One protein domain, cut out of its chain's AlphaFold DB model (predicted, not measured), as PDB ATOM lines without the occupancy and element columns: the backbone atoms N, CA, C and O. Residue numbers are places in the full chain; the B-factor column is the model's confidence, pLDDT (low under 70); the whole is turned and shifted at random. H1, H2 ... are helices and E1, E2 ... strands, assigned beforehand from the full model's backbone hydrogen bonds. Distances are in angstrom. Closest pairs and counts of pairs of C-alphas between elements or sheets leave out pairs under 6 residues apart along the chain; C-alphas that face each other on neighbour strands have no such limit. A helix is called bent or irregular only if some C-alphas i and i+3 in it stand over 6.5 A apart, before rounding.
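Overview. This is residues 685 to 726 of the 726 residues of an uncharacterized protein of Chryseobacterium glaciei (UniProt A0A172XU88). The model is a rod: the hairpin of E1 and E2 makes one end, helix H3 the other, and short H1 and H2 sit at the middle. The 42 printed residues hold H1, H2, E1, E2 and H3 in that order, mixed helices and strands, E1 and E2 antiparallel. It is loose, radius of gyration of the C-alphas 12.1 A, spanning 41 by 17 by 16 A.

Arrangement. H1, residues 685 to 689, is close to but not clearly touching H2, residues 691 to 696; their closest C-alphas, of Gln 688 and Ser 694, are 7.0 A apart. Both are irregular: C-alphas 685 and 688 are 8.5 A apart, 692 and 695 7.6 A. E1, residues 698 to 702, and E2, residues 705 to 709, form a hairpin; N 700 and O 707, 2.9 A apart, are within hydrogen-bond range. H3, residues 712 to 725, only just touches H2, with 3 pairs of C-alphas within 8 A and residues 714 to 715 alone, closest C-alphas Phe 693 and Ala 715, 6.8 A; the tilt is steep, 62 degrees, opposite ways. Every O i to N i+4 pair is within range in H3, 0 of 1 in H1 and 0 of 2 in H2; O i to N i+3 pairs are 1 of 2 and 2 of 3.

Along the chain. H1 begins at C-alpha 685 (45.303, 123.447, 745.677). H1 to H3 measure 9.2, 9.8 and 20.1 A, E1 13.0 A and E2 12.7 A. H3 ends at C-alpha 725 (43.629, 117.419, 722.015).

Size, cuts and confidence. The C-alphas farthest apart, of Gly 704 and Glu 726, are 41.6 A apart. The printed part has no cut, its four links are tight, and no printed residue is under 70 in pLDDT.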
ATOM      1  N   TYR A 685      46.763 123.416 745.801       92.06
ATOM      2  CA  TYR A 685      45.303 123.447 745.677       92.06
ATOM      3  C   TYR A 685      44.604 122.101 745.886       92.06
ATOM      4  O   TYR A 685      43.499 121.891 745.390       92.06
ATOM      5  N   SER A 686      45.231 121.213 746.665       91.94
ATOM      6  CA  SER A 686      44.727 119.875 746.968       91.94
ATOM      7  C   SER A 686      44.444 119.010 745.732       91.94
ATOM      8  O   SER A 686      43.542 118.173 745.775       91.94
ATOM      9  N   ILE A 687      45.199 119.176 744.637       94.06
ATOM     10  CA  ILE A 687      44.939 118.422 743.400       94.06
ATOM     11  C   ILE A 687      45.038 116.898 743.561       94.06
ATOM     12  O   ILE A 687      44.407 116.170 742.809       94.06
ATOM     13  N   GLN A 688      45.743 116.402 744.581       94.75
ATOM     14  CA  GLN A 688      45.799 114.977 744.924       94.75
ATOM     15  C   GLN A 688      44.453 114.384 745.365       94.75
ATOM     16  O   GLN A 688      44.345 113.175 745.555       94.75
ATOM     17  N   LYS A 689      43.441 115.229 745.590       93.75
ATOM     18  CA  LYS A 689      42.059 114.818 745.861       93.75
ATOM     19  C   LYS A 689      41.192 114.787 744.600       93.75
ATOM     20  O   LYS A 689      40.065 114.314 744.668       93.75
ATOM     21  N   LEU A 690      41.679 115.311 743.474       93.00
ATOM     22  CA  LEU A 690      40.936 115.324 742.219       93.00
ATOM     23  C   LEU A 690      41.089 113.969 741.535       93.00
ATOM     24  O   LEU A 690      42.204 113.535 741.248       93.00
ATOM     25  N   ILE A 691      39.961 113.324 741.237       93.12
ATOM     26  CA  ILE A 691      39.934 111.985 740.629       93.12
ATOM     27  C   ILE A 691      40.690 111.929 739.294       93.12
ATOM     28  O   ILE A 691      41.315 110.921 738.978       93.12
ATOM     29  N   HIS A 692      40.722 113.047 738.561       94.50
ATOM     30  CA  HIS A 692      41.417 113.182 737.277       94.50
ATOM     31  C   HIS A 692      42.941 112.999 737.365       94.50
ATOM     32  O   HIS A 692      43.583 112.668 736.372       94.50
ATOM     33  N   PHE A 693      43.528 113.207 738.547       96.19
ATOM     34  CA  PHE A 693      44.961 113.013 738.788       96.19
ATOM     35  C   PHE A 693      45.260 111.748 739.600       96.19
ATOM     36  O   PHE A 693      46.371 111.614 740.107       96.19
ATOM     37  N   SER A 694      44.289 110.842 739.766       95.06
ATOM     38  CA  SER A 694      44.437 109.628 740.584       95.06
ATOM     39  C   SER A 694      45.569 108.708 740.112       95.06
ATOM     40  O   SER A 694      46.272 108.144 740.944       95.06
ATOM     41  N   ASP A 695      45.807 108.645 738.805       96.88
ATOM     42  CA  ASP A 695      46.919 107.947 738.152       96.88
ATOM     43  C   ASP A 695      48.298 108.550 738.470       96.88
ATOM     44  O   ASP A 695      49.317 107.875 738.352       96.88
ATOM     45  N   LEU A 696      48.344 109.816 738.894       97.12
ATOM     46  CA  LEU A 696      49.574 110.511 739.282       97.12
ATOM     47  C   LEU A 696      49.802 110.523 740.802       97.12
ATOM     48  O   LEU A 696      50.809 111.072 741.264       97.12
ATOM     49  N   VAL A 697      48.869 109.975 741.591       97.06
ATOM     50  CA  VAL A 697      48.962 109.969 743.054       97.06
ATOM     51  C   VAL A 697      49.978 108.929 743.517       97.06
ATOM     52  O   VAL A 697      49.853 107.746 743.227       97.06
ATOM     53  N   TYR A 698      50.926 109.356 744.348       95.88
ATOM     54  CA  TYR A 698      51.815 108.470 745.101       95.88
ATOM     55  C   TYR A 698      51.738 108.769 746.601       95.88
ATOM     56  O   TYR A 698      51.287 109.838 747.020       95.88
ATOM     57  N   THR A 699      52.164 107.830 747.444       95.19
ATOM     58  CA  THR A 699      52.126 107.979 748.903       95.19
ATOM     59  C   THR A 699      53.524 108.109 749.500       95.19
ATOM     60  O   THR A 699      54.497 107.569 748.984       95.19
ATOM     61  N   LYS A 700      53.635 108.860 750.601       90.50
ATOM     62  CA  LYS A 700      54.822 108.883 751.468       90.50
ATOM     63  C   LYS A 700      54.389 108.857 752.928       90.50
ATOM     64  O   LYS A 700      53.400 109.498 753.292       90.50
ATOM     65  N   THR A 701      55.152 108.166 753.766       92.69
ATOM     66  CA  THR A 701      54.961 108.177 755.219       92.69
ATOM     67  C   THR A 701      55.698 109.370 755.814       92.69
ATOM     68  O   THR A 701      56.908 109.500 755.654       92.69
ATOM     69  N   ILE A 702      54.971 110.265 756.487       84.06
ATOM     70  CA  ILE A 702      55.535 111.438 757.166       84.06
ATOM     71  C   ILE A 702      54.998 111.461 758.592       84.06
ATOM     72  O   ILE A 702      53.785 111.549 758.785       84.06
ATOM     73  N   ALA A 703      55.901 111.401 759.576       86.56
ATOM     74  CA  ALA A 703      55.558 111.348 761.001       86.56
ATOM     75  C   ALA A 703      54.519 110.247 761.312       86.56
ATOM     76  O   ALA A 703      53.477 110.512 761.908       86.56
ATOM     77  N   GLY A 704      54.757 109.032 760.803       88.81
ATOM     78  CA  GLY A 704      53.883 107.871 761.008       88.81
ATOM     79  C   GLY A 704      52.544 107.904 760.259       88.81
ATOM     80  O   GLY A 704      51.773 106.958 760.358       88.81
ATOM     81  N   LYS A 705      52.249 108.961 759.488       89.50
ATOM     82  CA  LYS A 705      51.003 109.082 758.713       89.50
ATOM     83  C   LYS A 705      51.275 108.953 757.219       89.50
ATOM     84  O   LYS A 705      52.112 109.674 756.672       89.50
ATOM     85  N   VAL A 706      50.526 108.079 756.550       92.88
ATOM     86  CA  VAL A 706      50.539 107.955 755.087       92.88
ATOM     87  C   VAL A 706      49.860 109.181 754.479       92.88
ATOM     88  O   VAL A 706      48.694 109.464 754.752       92.88
ATOM     89  N   LYS A 707      50.590 109.931 753.652       93.25
ATOM     90  CA  LYS A 707      50.086 111.115 752.945       93.25
ATOM     91  C   LYS A 707      50.158 110.905 751.435       93.25
ATOM     92  O   LYS A 707      51.125 110.336 750.937       93.25
ATOM     93  N   LYS A 708      49.133 111.378 750.718       95.25
ATOM     94  CA  LYS A 708      49.031 111.343 749.249       95.25
ATOM     95  C   LYS A 708      49.685 112.576 748.624       95.25
ATOM     96  O   LYS A 708      49.539 113.683 749.148       95.25
ATOM     97  N   PHE A 709      50.357 112.385 747.495       95.31
ATOM     98  CA  PHE A 709      51.072 113.415 746.754       95.31
ATOM     99  C   PHE A 709      50.806 113.315 745.257       95.31
ATOM    100  O   PHE A 709      50.738 112.219 744.719       95.31
ATOM    101  N   VAL A 710      50.717 114.463 744.590       97.38
ATOM    102  CA  VAL A 710      50.767 114.592 743.129       97.38
ATOM    103  C   VAL A 710      51.809 115.649 742.787       97.38
ATOM    104  O   VAL A 710      51.794 116.740 743.364       97.38
ATOM    105  N   ASN A 711      52.710 115.326 741.857       97.31
ATOM    106  CA  ASN A 711      53.688 116.272 741.326       97.31
ATOM    107  C   ASN A 711      52.998 117.270 740.376       97.31
ATOM    108  O   ASN A 711      52.311 116.867 739.435       97.31
ATOM    109  N   ILE A 712      53.187 118.569 740.624       97.88
ATOM    110  CA  ILE A 712      52.471 119.633 739.905       97.88
ATOM    111  C   ILE A 712      52.910 119.732 738.443       97.88
ATOM    112  O   ILE A 712      52.069 119.976 737.576       97.88
ATOM    113  N   ARG A 713      54.188 119.479 738.137       97.69
ATOM    114  CA  ARG A 713      54.682 119.470 736.755       97.69
ATOM    115  C   ARG A 713      54.045 118.344 735.955       97.69
ATOM    116  O   ARG A 713      53.520 118.602 734.877       97.69
ATOM    117  N   LYS A 714      54.005 117.127 736.505       97.69
ATOM    118  CA  LYS A 714      53.347 115.978 735.857       97.69
ATOM    119  C   LYS A 714      51.857 116.234 735.615       97.69
ATOM    120  O   LYS A 714      51.366 115.977 734.520       97.69
ATOM    121  N   ALA A 715      51.156 116.797 736.600       97.94
ATOM    122  CA  ALA A 715      49.751 117.176 736.451       97.94
ATOM    123  C   ALA A 715      49.545 118.257 735.373       97.94
ATOM    124  O   ALA A 715      48.619 118.153 734.570       97.94
ATOM    125  N   SER A 716      50.431 119.257 735.319       98.31
ATOM    126  CA  SER A 716      50.391 120.325 734.311       98.31
ATOM    127  C   SER A 716      50.637 119.778 732.907       98.31
ATOM    128  O   SER A 716      49.855 120.059 732.009       98.31
ATOM    129  N   LEU A 717      51.666 118.945 732.715       98.38
ATOM    130  CA  LEU A 717      51.967 118.299 731.431       98.38
ATOM    131  C   LEU A 717      50.807 117.420 730.947       98.38
ATOM    132  O   LEU A 717      50.441 117.486 729.774       98.38
ATOM    133  N   LYS A 718      50.191 116.651 731.857       97.94
ATOM    134  CA  LYS A 718      48.992 115.861 731.556       97.94
ATOM    135  C   LYS A 718      47.865 116.751 731.030       97.94
ATOM    136  O   LYS A 718      47.343 116.485 729.950       97.94
ATOM    137  N   ARG A 719      47.532 117.837 731.741       98.00
ATOM    138  CA  ARG A 719      46.477 118.759 731.292       98.00
ATOM    139  C   ARG A 719      46.829 119.524 730.030       98.00
ATOM    140  O   ARG A 719      45.932 119.723 729.228       98.00
ATOM    141  N   ILE A 720      48.086 119.905 729.803       98.56
ATOM    142  CA  ILE A 720      48.496 120.535 728.538       98.56
ATOM    143  C   ILE A 720      48.195 119.601 727.368       98.56
ATOM    144  O   ILE A 720      47.509 120.014 726.440       98.56
ATOM    145  N   LYS A 721      48.639 118.339 727.447       97.94
ATOM    146  CA  LYS A 721      48.418 117.349 726.386       97.94
ATOM    147  C   LYS A 721      46.930 117.121 726.122       97.94
ATOM    148  O   LYS A 721      46.509 117.062 724.976       97.94
ATOM    149  N   GLU A 722      46.135 116.970 727.175       97.12
ATOM    150  CA  GLU A 722      44.694 116.749 727.044       97.12
ATOM    151  C   GLU A 722      43.979 117.984 726.488       97.12
ATOM    152  O   GLU A 722      43.244 117.863 725.518       97.12
ATOM    153  N   LEU A 723      44.256 119.174 727.032       97.06
ATOM    154  CA  LEU A 723      43.692 120.423 726.530       97.06
ATOM    155  C   LEU A 723      44.081 120.663 725.078       97.06
ATOM    156  O   LEU A 723      43.262 121.183 724.348       97.06
ATOM    157  N   GLU A 724      45.287 120.325 724.622       95.12
ATOM    158  CA  GLU A 724      45.664 120.478 723.209       95.12
ATOM    159  C   GLU A 724      44.851 119.569 722.275       95.12
ATOM    160  O   GLU A 724      44.579 119.982 721.148       95.12
ATOM    161  N   ASN A 725      44.398 118.412 722.770       91.25
ATOM    162  CA  ASN A 725      43.629 117.419 722.015       91.25
ATOM    163  C   ASN A 725      42.095 117.586 722.103       91.25
ATOM    164  O   ASN A 725      41.396 117.017 721.271       91.25
ATOM    165  N   GLU A 726      41.582 118.306 723.108       86.81
ATOM    166  CA  GLU A 726      40.155 118.668 723.290       86.81
ATOM    167  C   GLU A 726      39.720 119.807 722.361       86.81
ATOM    168  O   GLU A 726      38.644 119.727 721.739       86.81
TER     169      GLU A 726